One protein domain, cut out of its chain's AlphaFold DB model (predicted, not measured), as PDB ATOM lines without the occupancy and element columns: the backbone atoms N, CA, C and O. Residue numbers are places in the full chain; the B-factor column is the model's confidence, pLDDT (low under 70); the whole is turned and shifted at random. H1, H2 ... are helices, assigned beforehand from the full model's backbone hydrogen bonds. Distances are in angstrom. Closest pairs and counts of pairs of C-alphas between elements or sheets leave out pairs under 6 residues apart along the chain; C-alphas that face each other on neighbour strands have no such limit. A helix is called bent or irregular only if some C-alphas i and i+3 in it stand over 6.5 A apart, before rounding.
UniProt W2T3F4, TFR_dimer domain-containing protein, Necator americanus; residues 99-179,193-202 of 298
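What this domain is: This is residues 99 to 179 and 193 to 202 of the 298 residues of the protein "TFR_dimer domain-containing protein" of Necator americanus (UniProt W2T3F4). A long helical hairpin, H2 side by side with the bent H1, has H3 beyond the end where H2 finishes, with short H4 at H3's last residues. The printed part has 91 residues with four named helices, H1, H2, H3, H4, and is all helix. It is a loose rod, radius of gyration of the C-alphas 17.7 A, spanning 58 by 28 by 14 A.

Where its parts are: Find C-alpha 129 at (17.720, 3.873, -37.695); from there H2, residues 129 to 153, runs 36.2 A. H1, residues 100 to 121, was assigned as one helix by its hydrogen bonds but is bent: C-alphas 109 and 112 are 6.8 A apart. Its arms are H1a, residues 100 to 109, and H1b, residues 112 to 121. H3 is residues 163 to 174; H4, residues 197 to 201, ends at (18.013, -20.779, -39.054).

How they stand to each other: H1a touches H2, opposite ways at a shallow tilt of 30 degrees; the closest C-alphas, of Ser 101 and Thr 149, are 4.9 A apart. H1b and H2 form a helical hairpin, touching through H2's residues 135 to 139 alone, closest C-alphas Ile 112 and Ala 139, 6.7 A. H3 touches H4 with residues 172 to 174 alone, closest C-alphas Leu 173 and Phe 197, 6.4 A; H2 and H3 are apart. Every O i to N i+4 pair is within hydrogen-bond range in H1a, H1b, H2 and H3; H4 has 0 of 1, but 2 of 2 O i to N i+3.

The domain as a whole: Residues 180 to 192 are not printed; C-alphas 179 and 193 are 9.3 A apart across the cut. Confidence is under 70 in 21 residues, among them 171 to 179.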
ATOM      1  N   SER A  99       5.342 -28.974 -34.195       79.81
ATOM      2  CA  SER A  99       4.649 -27.689 -34.337       79.81
ATOM      3  C   SER A  99       5.635 -26.568 -34.678       79.81
ATOM      4  O   SER A  99       6.282 -25.981 -33.810       79.81
ATOM      5  N   LEU A 100       5.725 -26.262 -35.967       78.31
ATOM      6  CA  LEU A 100       6.353 -25.075 -36.544       78.31
ATOM      7  C   LEU A 100       5.679 -23.772 -36.082       78.31
ATOM      8  O   LEU A 100       6.350 -22.754 -35.907       78.31
ATOM      9  N   SER A 101       4.359 -23.795 -35.887       81.69
ATOM     10  CA  SER A 101       3.533 -22.659 -35.498       81.69
ATOM     11  C   SER A 101       3.897 -22.176 -34.104       81.69
ATOM     12  O   SER A 101       3.995 -20.970 -33.881       81.69
ATOM     13  N   THR A 102       4.221 -23.105 -33.200       84.19
ATOM     14  CA  THR A 102       4.724 -22.787 -31.861       84.19
ATOM     15  C   THR A 102       6.009 -21.962 -31.935       84.19
ATOM     16  O   THR A 102       6.083 -20.901 -31.315       84.19
ATOM     17  N   LEU A 103       6.995 -22.373 -32.744       83.50
ATOM     18  CA  LEU A 103       8.236 -21.605 -32.894       83.50
ATOM     19  C   LEU A 103       7.975 -20.232 -33.524       83.50
ATOM     20  O   LEU A 103       8.484 -19.228 -33.032       83.50
ATOM     21  N   SER A 104       7.178 -20.163 -34.594       85.50
ATOM     22  CA  SER A 104       6.884 -18.879 -35.243       85.50
ATOM     23  C   SER A 104       6.136 -17.918 -34.320       85.50
ATOM     24  O   SER A 104       6.452 -16.729 -34.305       85.50
ATOM     25  N   MET A 105       5.215 -18.428 -33.493       87.31
ATOM     26  CA  MET A 105       4.522 -17.624 -32.487       87.31
ATOM     27  C   MET A 105       5.493 -17.089 -31.435       87.31
ATOM     28  O   MET A 105       5.430 -15.902 -31.139       87.31
ATOM     29  N   ARG A 106       6.425 -17.911 -30.932       87.00
ATOM     30  CA  ARG A 106       7.467 -17.478 -29.978       87.00
ATOM     31  C   ARG A 106       8.403 -16.422 -30.574       87.00
ATOM     32  O   ARG A 106       8.686 -15.415 -29.931       87.00
ATOM     33  N   ILE A 107       8.832 -16.589 -31.831       87.44
ATOM     34  CA  ILE A 107       9.624 -15.568 -32.544       87.44
ATOM     35  C   ILE A 107       8.858 -14.245 -32.605       87.44
ATOM     36  O   ILE A 107       9.422 -13.182 -32.350       87.44
ATOM     37  N   GLN A 108       7.578 -14.325 -32.961       86.44
ATOM     38  CA  GLN A 108       6.721 -13.173 -33.173       86.44
ATOM     39  C   GLN A 108       6.389 -12.442 -31.862       86.44
ATOM     40  O   GLN A 108       6.458 -11.217 -31.830       86.44
ATOM     41  N   ARG A 109       6.001 -13.173 -30.815       86.44
ATOM     42  CA  ARG A 109       5.446 -12.616 -29.573       86.44
ATOM     43  C   ARG A 109       6.484 -12.335 -28.499       86.44
ATOM     44  O   ARG A 109       6.298 -11.387 -27.747       86.44
ATOM     45  N   ASP A 110       7.581 -13.084 -28.485       87.06
ATOM     46  CA  ASP A 110       8.513 -13.043 -27.363       87.06
ATOM     47  C   ASP A 110       9.866 -12.496 -27.837       87.06
ATOM     48  O   ASP A 110      10.365 -11.492 -27.329       87.06
ATOM     49  N   TYR A 111      10.456 -13.107 -28.873       89.06
ATOM     50  CA  TYR A 111      11.852 -12.832 -29.239       89.06
ATOM     51  C   TYR A 111      12.043 -11.484 -29.942       89.06
ATOM     52  O   TYR A 111      12.963 -10.737 -29.612       89.06
ATOM     53  N   ILE A 112      11.185 -11.149 -30.912       88.50
ATOM     54  CA  ILE A 112      11.266  -9.864 -31.623       88.50
ATOM     55  C   ILE A 112      10.961  -8.681 -30.689       88.50
ATOM     56  O   ILE A 112      11.725  -7.713 -30.727       88.50
ATOM     57  N   PRO A 113       9.913  -8.722 -29.842       89.06
ATOM     58  CA  PRO A 113       9.666  -7.656 -28.871       89.06
ATOM     59  C   PRO A 113      10.801  -7.483 -27.855       89.06
ATOM     60  O   PRO A 113      11.260  -6.362 -27.663       89.06
ATOM     61  N   ALA A 114      11.350  -8.570 -27.299       87.62
ATOM     62  CA  ALA A 114      12.492  -8.485 -26.382       87.62
ATOM     63  C   ALA A 114      13.737  -7.851 -27.036       87.62
ATOM     64  O   ALA A 114      14.488  -7.096 -26.403       87.62
ATOM     65  N   LEU A 115      13.959  -8.123 -28.326       86.38
ATOM     66  CA  LEU A 115      15.013  -7.475 -29.102       86.38
ATOM     67  C   LEU A 115      14.709  -5.986 -29.338       86.38
ATOM     68  O   LEU A 115      15.612  -5.155 -29.244       86.38
ATOM     69  N   ALA A 116      13.448  -5.641 -29.613       85.19
ATOM     70  CA  ALA A 116      13.000  -4.260 -29.783       85.19
ATOM     71  C   ALA A 116      13.271  -3.419 -28.531       85.19
ATOM     72  O   ALA A 116      13.886  -2.355 -28.632       85.19
ATOM     73  N   ASP A 117      12.889  -3.937 -27.363       86.00
ATOM     74  CA  ASP A 117      13.111  -3.294 -26.067       86.00
ATOM     75  C   ASP A 117      14.605  -3.081 -25.806       86.00
ATOM     76  O   ASP A 117      15.034  -2.004 -25.379       86.00
ATOM     77  N   SER A 118      15.422  -4.079 -26.150       83.88
ATOM     78  CA  SER A 118      16.876  -4.015 -25.994       83.88
ATOM     79  C   SER A 118      17.494  -2.936 -26.889       83.88
ATOM     80  O   SER A 118      18.275  -2.115 -26.410       83.88
ATOM     81  N   ILE A 119      17.086  -2.850 -28.160       79.88
ATOM     82  CA  ILE A 119      17.536  -1.799 -29.090       79.88
ATOM     83  C   ILE A 119      17.058  -0.413 -28.629       79.88
ATOM     84  O   ILE A 119      17.807   0.565 -28.722       79.88
ATOM     85  N   GLN A 120      15.832  -0.311 -28.111       78.69
ATOM     86  CA  GLN A 120      15.275   0.939 -27.601       78.69
ATOM     87  C   GLN A 120      16.023   1.445 -26.371       78.69
ATOM     88  O   GLN A 120      16.264   2.652 -26.255       78.69
ATOM     89  N   SER A 121      16.464   0.536 -25.501       80.56
ATOM     90  CA  SER A 121      17.231   0.879 -24.302       80.56
ATOM     91  C   SER A 121      18.572   1.571 -24.606       80.56
ATOM     92  O   SER A 121      19.032   2.382 -23.802       80.56
ATOM     93  N   LEU A 122      19.158   1.346 -25.793       73.38
ATOM     94  CA  LEU A 122      20.437   1.947 -26.195       73.38
ATOM     95  C   LEU A 122      20.375   3.474 -26.353       73.38
ATOM     96  O   LEU A 122      21.387   4.151 -26.194       73.38
ATOM     97  N   ASN A 123      19.208   4.046 -26.678       69.56
ATOM     98  CA  ASN A 123      19.032   5.494 -26.875       69.56
ATOM     99  C   ASN A 123      20.019   6.126 -27.905       69.56
ATOM    100  O   ASN A 123      20.383   7.300 -27.811       69.56
ATOM    101  N   MET A 124      20.468   5.353 -28.909       63.69
ATOM    102  CA  MET A 124      21.480   5.744 -29.912       63.69
ATOM    103  C   MET A 124      20.864   6.128 -31.271       63.69
ATOM    104  O   MET A 124      21.036   5.440 -32.276       63.69
ATOM    105  N   THR A 125      20.172   7.267 -31.327       59.78
ATOM    106  CA  THR A 125      19.297   7.665 -32.452       59.78
ATOM    107  C   THR A 125      19.929   7.714 -33.854       59.78
ATOM    108  O   THR A 125      19.192   7.583 -34.829       59.78
ATOM    109  N   SER A 126      21.253   7.874 -33.993       54.50
ATOM    110  CA  SER A 126      21.935   7.928 -35.301       54.50
ATOM    111  C   SER A 126      22.391   6.567 -35.843       54.50
ATOM    112  O   SER A 126      22.510   6.413 -37.055       54.50
ATOM    113  N   TYR A 127      22.653   5.587 -34.973       54.44
ATOM    114  CA  TYR A 127      23.150   4.255 -35.358       54.44
ATOM    115  C   TYR A 127      22.037   3.206 -35.409       54.44
ATOM    116  O   TYR A 127      22.199   2.158 -36.027       54.44
ATOM    117  N   THR A 128      20.886   3.496 -34.801       63.47
ATOM    118  CA  THR A 128      19.781   2.542 -34.688       63.47
ATOM    119  C   THR A 128      18.752   2.661 -35.806       63.47
ATOM    120  O   THR A 128      17.921   1.774 -35.927       63.47
ATOM    121  N   THR A 129      18.756   3.705 -36.649       69.62
ATOM    122  CA  THR A 129      17.720   3.873 -37.695       69.62
ATOM    123  C   THR A 129      17.687   2.699 -38.681       69.62
ATOM    124  O   THR A 129      16.614   2.207 -39.021       69.62
ATOM    125  N   SER A 130      18.852   2.211 -39.115       71.19
ATOM    126  CA  SER A 130      18.957   1.012 -39.958       71.19
ATOM    127  C   SER A 130      18.517  -0.252 -39.214       71.19
ATOM    128  O   SER A 130      17.786  -1.058 -39.785       71.19
ATOM    129  N   GLY A 131      18.894  -0.389 -37.939       72.69
ATOM    130  CA  GLY A 131      18.472  -1.491 -37.068       72.69
ATOM    131  C   GLY A 131      16.956  -1.541 -36.865       72.69
ATOM    132  O   GLY A 131      16.353  -2.596 -37.018       72.69
ATOM    133  N   TYR A 132      16.311  -0.394 -36.635       74.56
ATOM    134  CA  TYR A 132      14.853  -0.291 -36.525       74.56
ATOM    135  C   TYR A 132      14.142  -0.661 -37.827       74.56
ATOM    136  O   TYR A 132      13.120  -1.343 -37.798       74.56
ATOM    137  N   ASN A 133      14.685  -0.254 -38.978       80.12
ATOM    138  CA  ASN A 133      14.133  -0.661 -40.269       80.12
ATOM    139  C   ASN A 133      14.233  -2.183 -40.458       80.12
ATOM    140  O   ASN A 133      13.261  -2.805 -40.874       80.12
ATOM    141  N   GLN A 134      15.369  -2.795 -40.109       81.88
ATOM    142  CA  GLN A 134      15.533  -4.253 -40.165       81.88
ATOM    143  C   GLN A 134      14.595  -4.979 -39.197       81.88
ATOM    144  O   GLN A 134      13.966  -5.957 -39.589       81.88
ATOM    145  N   LEU A 135      14.440  -4.473 -37.972       83.31
ATOM    146  CA  LEU A 135      13.513  -5.013 -36.980       83.31
ATOM    147  C   LEU A 135      12.060  -4.957 -37.473       83.31
ATOM    148  O   LEU A 135      11.311  -5.918 -37.317       83.31
ATOM    149  N   ARG A 136      11.666  -3.861 -38.135       83.00
ATOM    150  CA  ARG A 136      10.337  -3.729 -38.746       83.00
ATOM    151  C   ARG A 136      10.109  -4.774 -39.837       83.00
ATOM    152  O   ARG A 136       9.036  -5.371 -39.893       83.00
ATOM    153  N   GLU A 137      11.093  -4.996 -40.703       85.56
ATOM    154  CA  GLU A 137      10.993  -6.042 -41.724       85.56
ATOM    155  C   GLU A 137      10.972  -7.441 -41.095       85.56
ATOM    156  O   GLU A 137      10.173  -8.281 -41.501       85.56
ATOM    157  N   MET A 138      11.756  -7.671 -40.041       84.69
ATOM    158  CA  MET A 138      11.752  -8.923 -39.287       84.69
ATOM    159  C   MET A 138      10.380  -9.213 -38.665       84.69
ATOM    160  O   MET A 138       9.884 -10.329 -38.797       84.69
ATOM    161  N   ALA A 139       9.726  -8.211 -38.068       85.50
ATOM    162  CA  ALA A 139       8.376  -8.342 -37.521       85.50
ATOM    163  C   ALA A 139       7.345  -8.715 -38.603       85.50
ATOM    164  O   ALA A 139       6.529  -9.616 -38.403       85.50
ATOM    165  N   LYS A 140       7.414  -8.081 -39.783       86.38
ATOM    166  CA  LYS A 140       6.544  -8.421 -40.925       86.38
ATOM    167  C   LYS A 140       6.778  -9.849 -41.417       86.38
ATOM    168  O   LYS A 140       5.820 -10.581 -41.664       86.38
ATOM    169  N   VAL A 141       8.042 -10.248 -41.566       86.00
ATOM    170  CA  VAL A 141       8.412 -11.595 -42.018       86.00
ATOM    171  C   VAL A 141       7.970 -12.645 -40.999       86.00
ATOM    172  O   VAL A 141       7.428 -13.669 -41.402       86.00
ATOM    173  N   ALA A 142       8.115 -12.380 -39.699       84.69
ATOM    174  CA  ALA A 142       7.655 -13.275 -38.640       84.69
ATOM    175  C   ALA A 142       6.129 -13.451 -38.642       84.69
ATOM    176  O   ALA A 142       5.651 -14.577 -38.542       84.69
ATOM    177  N   ALA A 143       5.354 -12.379 -38.847       83.38
ATOM    178  CA  ALA A 143       3.896 -12.480 -38.963       83.38
ATOM    179  C   ALA A 143       3.455 -13.332 -40.172       83.38
ATOM    180  O   ALA A 143       2.536 -14.153 -40.075       83.38
ATOM    181  N   ASN A 144       4.141 -13.181 -41.311       86.00
ATOM    182  CA  ASN A 144       3.908 -14.030 -42.479       86.00
ATOM    183  C   ASN A 144       4.303 -15.491 -42.197       86.00
ATOM    184  O   ASN A 144       3.552 -16.407 -42.525       86.00
ATOM    185  N   LEU A 145       5.438 -15.713 -41.523       84.00
ATOM    186  CA  LEU A 145       5.895 -17.043 -41.122       84.00
ATOM    187  C   LEU A 145       4.843 -17.761 -40.270       84.00
ATOM    188  O   LEU A 145       4.503 -18.892 -40.597       84.00
ATOM    189  N   THR A 146       4.275 -17.095 -39.258       83.25
ATOM    190  CA  THR A 146       3.196 -17.650 -38.421       83.25
ATOM    191  C   THR A 146       1.980 -18.060 -39.248       83.25
ATOM    192  O   THR A 146       1.402 -19.124 -39.041       83.25
ATOM    193  N   THR A 147       1.600 -17.246 -40.233       83.06
ATOM    194  CA  THR A 147       0.474 -17.573 -41.119       83.06
ATOM    195  C   THR A 147       0.772 -18.824 -41.951       83.06
ATOM    196  O   THR A 147      -0.076 -19.705 -42.095       83.06
ATOM    197  N   VAL A 148       1.988 -18.929 -42.493       82.75
ATOM    198  CA  VAL A 148       2.418 -20.082 -43.293       82.75
ATOM    199  C   VAL A 148       2.482 -21.356 -42.448       82.75
ATOM    200  O   VAL A 148       1.975 -22.386 -42.885       82.75
ATOM    201  N   THR A 149       3.065 -21.309 -41.250       81.25
ATOM    202  CA  THR A 149       3.233 -22.486 -40.381       81.25
ATOM    203  C   THR A 149       1.898 -23.022 -39.868       81.25
ATOM    204  O   THR A 149       1.685 -24.230 -39.915       81.25
ATOM    205  N   VAL A 150       0.961 -22.150 -39.480       82.50
ATOM    206  CA  VAL A 150      -0.406 -22.550 -39.093       82.50
ATOM    207  C   VAL A 150      -1.133 -23.231 -40.257       82.50
ATOM    208  O   VAL A 150      -1.750 -24.282 -40.082       82.50
ATOM    209  N   ASN A 151      -1.031 -22.669 -41.464       80.62
ATOM    210  CA  ASN A 151      -1.648 -23.260 -42.652       80.62
ATOM    211  C   ASN A 151      -1.039 -24.622 -43.005       80.62
ATOM    212  O   ASN A 151      -1.779 -25.530 -43.387       80.62
ATOM    213  N   LEU A 152       0.280 -24.778 -42.873       73.75
ATOM    214  CA  LEU A 152       0.951 -26.063 -43.074       73.75
ATOM    215  C   LEU A 152       0.479 -27.096 -42.042       73.75
ATOM    216  O   LEU A 152       0.099 -28.195 -42.422       73.75
ATOM    217  N   GLU A 153       0.418 -26.741 -40.760       74.00
ATOM    218  CA  GLU A 153      -0.018 -27.666 -39.704       74.00
ATOM    219  C   GLU A 153      -1.481 -28.081 -39.803       74.00
ATOM    220  O   GLU A 153      -1.813 -29.211 -39.457       74.00
ATOM    221  N   SER A 154      -2.351 -27.215 -40.327       74.88
ATOM    222  CA  SER A 154      -3.757 -27.567 -40.566       74.88
ATOM    223  C   SER A 154      -3.946 -28.725 -41.561       74.88
ATOM    224  O   SER A 154      -5.032 -29.301 -41.647       74.88
ATOM    225  N   GLN A 155      -2.902 -29.078 -42.320       71.75
ATOM    226  CA  GLN A 155      -2.911 -30.178 -43.275       71.75
ATOM    227  C   GLN A 155      -2.399 -31.461 -42.608       71.75
ATOM    228  O   GLN A 155      -1.215 -31.796 -42.672       71.75
ATOM    229  N   GLU A 156      -3.302 -32.219 -41.987       66.56
ATOM    230  CA  GLU A 156      -2.983 -33.567 -41.511       66.56
ATOM    231  C   GLU A 156      -3.017 -34.579 -42.666       66.56
ATOM    232  O   GLU A 156      -3.964 -34.613 -43.457       66.56
ATOM    233  N   LEU A 157      -2.005 -35.454 -42.747       72.00
ATOM    234  CA  LEU A 157      -2.000 -36.579 -43.684       72.00
ATOM    235  C   LEU A 157      -2.306 -37.902 -42.958       72.00
ATOM    236  O   LEU A 157      -1.404 -38.525 -42.381       72.00
ATOM    237  N   PRO A 158      -3.571 -38.368 -42.985       73.81
ATOM    238  CA  PRO A 158      -3.979 -39.600 -42.317       73.81
ATOM    239  C   PRO A 158      -3.364 -40.856 -42.956       73.81
ATOM    240  O   PRO A 158      -2.928 -40.854 -44.107       73.81
ATOM    241  N   ARG A 159      -3.339 -41.977 -42.212       77.94
ATOM    242  CA  ARG A 159      -2.677 -43.242 -42.627       77.94
ATOM    243  C   ARG A 159      -3.198 -43.843 -43.934       77.94
ATOM    244  O   ARG A 159      -2.489 -44.633 -44.547       77.94
ATOM    245  N   ASN A 160      -4.423 -43.506 -44.328       81.31
ATOM    246  CA  ASN A 160      -5.048 -43.948 -45.574       81.31
ATOM    247  C   ASN A 160      -4.502 -43.221 -46.817       81.31
ATOM    248  O   ASN A 160      -4.793 -43.650 -47.931       81.31
ATOM    249  N   ILE A 161      -3.716 -42.152 -46.647       82.19
ATOM    250  CA  ILE A 161      -2.948 -41.530 -47.726       82.19
ATOM    251  C   ILE A 161      -1.720 -42.389 -48.043       82.19
ATOM    252  O   ILE A 161      -1.074 -42.955 -47.152       82.19
ATOM    253  N   ASP A 162      -1.388 -42.455 -49.332       82.50
ATOM    254  CA  ASP A 162      -0.225 -43.163 -49.858       82.50
ATOM    255  C   ASP A 162       1.059 -42.874 -49.054       82.50
ATOM    256  O   ASP A 162       1.368 -41.737 -48.682       82.50
ATOM    257  N   GLN A 163       1.806 -43.940 -48.762       79.06
ATOM    258  CA  GLN A 163       2.981 -43.884 -47.897       79.06
ATOM    259  C   GLN A 163       4.092 -42.999 -48.474       79.06
ATOM    260  O   GLN A 163       4.776 -42.318 -47.709       79.06
ATOM    261  N   LEU A 164       4.268 -42.973 -49.800       78.50
ATOM    262  CA  LEU A 164       5.279 -42.140 -50.447       78.50
ATOM    263  C   LEU A 164       4.911 -40.656 -50.335       78.50
ATOM    264  O   LEU A 164       5.782 -39.832 -50.057       78.50
ATOM    265  N   TRP A 165       3.633 -40.311 -50.496       73.56
ATOM    266  CA  TRP A 165       3.143 -38.947 -50.275       73.56
ATOM    267  C   TRP A 165       3.335 -38.481 -48.828       73.56
ATOM    268  O   TRP A 165       3.830 -37.375 -48.610       73.56
ATOM    269  N   ARG A 166       3.036 -39.339 -47.844       75.44
ATOM    270  CA  ARG A 166       3.282 -39.043 -46.420       75.44
ATOM    271  C   ARG A 166       4.764 -38.873 -46.111       75.44
ATOM    272  O   ARG A 166       5.133 -37.911 -45.445       75.44
ATOM    273  N   SER A 167       5.617 -39.751 -46.643       72.12
ATOM    274  CA  SER A 167       7.071 -39.623 -46.498       72.12
ATOM    275  C   SER A 167       7.558 -38.285 -47.042       72.12
ATOM    276  O   SER A 167       8.250 -37.575 -46.332       72.12
ATOM    277  N   ARG A 168       7.137 -37.885 -48.249       73.50
ATOM    278  CA  ARG A 168       7.542 -36.604 -48.853       73.50
ATOM    279  C   ARG A 168       7.065 -35.389 -48.060       73.50
ATOM    280  O   ARG A 168       7.742 -34.366 -48.054       73.50
ATOM    281  N   TYR A 169       5.893 -35.470 -47.438       73.31
ATOM    282  CA  TYR A 169       5.396 -34.408 -46.567       73.31
ATOM    283  C   TYR A 169       6.205 -34.317 -45.270       73.31
ATOM    284  O   TYR A 169       6.674 -33.242 -44.915       73.31
ATOM    285  N   ASN A 170       6.455 -35.455 -44.626       74.38
ATOM    286  CA  ASN A 170       7.326 -35.551 -43.458       74.38
ATOM    287  C   ASN A 170       8.762 -35.100 -43.772       74.38
ATOM    288  O   ASN A 170       9.395 -34.428 -42.960       74.38
ATOM    289  N   ASP A 171       9.250 -35.384 -44.981       66.94
ATOM    290  CA  ASP A 171      10.528 -34.883 -45.472       66.94
ATOM    291  C   ASP A 171      10.504 -33.346 -45.562       66.94
ATOM    292  O   ASP A 171      11.422 -32.708 -45.079       66.94
ATOM    293  N   ARG A 172       9.431 -32.692 -46.024       66.00
ATOM    294  CA  ARG A 172       9.358 -31.209 -45.980       66.00
ATOM    295  C   ARG A 172       9.500 -30.642 -44.565       66.00
ATOM    296  O   ARG A 172      10.056 -29.558 -44.400       66.00
ATOM    297  N   LEU A 173       9.008 -31.368 -43.562       65.19
ATOM    298  CA  LEU A 173       9.091 -30.966 -42.159       65.19
ATOM    299  C   LEU A 173      10.488 -31.217 -41.561       65.19
ATOM    300  O   LEU A 173      10.953 -30.399 -40.770       65.19
ATOM    301  N   ILE A 174      11.178 -32.301 -41.947       60.84
ATOM    302  CA  ILE A 174      12.433 -32.748 -41.302       60.84
ATOM    303  C   ILE A 174      13.649 -32.841 -42.243       60.84
ATOM    304  O   ILE A 174      14.771 -32.543 -41.826       60.84
ATOM    305  N   LYS A 175      13.479 -33.279 -43.493       51.75
ATOM    306  CA  LYS A 175      14.545 -33.820 -44.352       51.75
ATOM    307  C   LYS A 175      14.701 -33.141 -45.725       51.75
ATOM    308  O   LYS A 175      13.760 -32.858 -46.452       51.75
ATOM    309  N   TYR A 176      15.960 -32.970 -46.112       42.62
ATOM    310  CA  TYR A 176      16.405 -32.522 -47.436       42.62
ATOM    311  C   TYR A 176      16.430 -33.680 -48.458       42.62
ATOM    312  O   TYR A 176      16.905 -34.772 -48.134       42.62
ATOM    313  N   ASP A 177      15.987 -33.433 -49.700       43.09
ATOM    314  CA  ASP A 177      16.291 -34.296 -50.859       43.09
ATOM    315  C   ASP A 177      17.696 -33.939 -51.372       43.09
ATOM    316  O   ASP A 177      17.938 -32.825 -51.826       43.09
ATOM    317  N   THR A 178      18.647 -34.875 -51.291       41.44
ATOM    318  CA  THR A 178      20.055 -34.666 -51.675       41.44
ATOM    319  C   THR A 178      20.326 -34.663 -53.177       41.44
ATOM    320  O   THR A 178      21.482 -34.713 -53.593       41.44
ATOM    321  N   ARG A 179      19.306 -34.551 -54.027       41.25
ATOM    322  CA  ARG A 179      19.480 -34.588 -55.486       41.25
ATOM    323  C   ARG A 179      20.046 -33.318 -56.140       41.25
ATOM    324  O   ARG A 179      19.977 -33.209 -57.360       41.25
ATOM    325  N   ASP A 193      13.498 -25.999 -54.289       38.78
ATOM    326  CA  ASP A 193      14.243 -27.152 -53.757       38.78
ATOM    327  C   ASP A 193      14.183 -27.217 -52.222       38.78
ATOM    328  O   ASP A 193      14.312 -26.219 -51.517       38.78
ATOM    329  N   PHE A 194      13.888 -28.413 -51.711       42.38
ATOM    330  CA  PHE A 194      13.425 -28.711 -50.352       42.38
ATOM    331  C   PHE A 194      14.463 -28.447 -49.247       42.38
ATOM    332  O   PHE A 194      15.145 -29.374 -48.821       42.38
ATOM    333  N   SER A 195      14.558 -27.226 -48.710       48.59
ATOM    334  CA  SER A 195      15.223 -26.973 -47.419       48.59
ATOM    335  C   SER A 195      14.279 -27.289 -46.251       48.59
ATOM    336  O   SER A 195      13.149 -26.802 -46.235       48.59
ATOM    337  N   SER A 196      14.730 -28.066 -45.258       61.97
ATOM    338  CA  SER A 196      13.963 -28.267 -44.021       61.97
ATOM    339  C   SER A 196      13.804 -26.943 -43.266       61.97
ATOM    340  O   SER A 196      14.732 -26.133 -43.246       61.97
ATOM    341  N   PHE A 197      12.641 -26.725 -42.642       71.88
ATOM    342  CA  PHE A 197      12.310 -25.481 -41.928       71.88
ATOM    343  C   PHE A 197      13.410 -25.054 -40.948       71.88
ATOM    344  O   PHE A 197      13.837 -23.904 -40.923       71.88
ATOM    345  N   GLU A 198      13.947 -26.017 -40.210       71.56
ATOM    346  CA  GLU A 198      14.972 -25.783 -39.203       71.56
ATOM    347  C   GLU A 198      16.337 -25.346 -39.753       71.56
ATOM    348  O   GLU A 198      17.107 -24.670 -39.070       71.56
ATOM    349  N   ARG A 199      16.652 -25.691 -41.005       70.56
ATOM    350  CA  ARG A 199      17.896 -25.258 -41.655       70.56
ATOM    351  C   ARG A 199      17.870 -23.792 -42.065       70.56
ATOM    352  O   ARG A 199      18.937 -23.200 -42.206       70.56
ATOM    353  N   CYS A 200      16.691 -23.188 -42.204       75.62
ATOM    354  CA  CYS A 200      16.567 -21.758 -42.487       75.62
ATOM    355  C   CYS A 200      17.200 -20.891 -41.387       75.62
ATOM    356  O   CYS A 200      17.565 -19.747 -41.641       75.62
ATOM    357  N   PHE A 201      17.376 -21.446 -40.184       79.12
ATOM    358  CA  PHE A 201      18.013 -20.779 -39.054       79.12
ATOM    359  C   PHE A 201      19.492 -21.142 -38.880       79.12
ATOM    360  O   PHE A 201      20.063 -20.831 -37.840       79.12
ATOM    361  N   VAL A 202      20.133 -21.778 -39.865       77.19
ATOM    362  CA  VAL A 202      21.544 -22.183 -39.790       77.19
ATOM    363  C   VAL A 202      22.399 -21.294 -40.689       77.19
ATOM    364  O   VAL A 202      22.285 -21.313 -41.912       77.19
TER     365      VAL A 202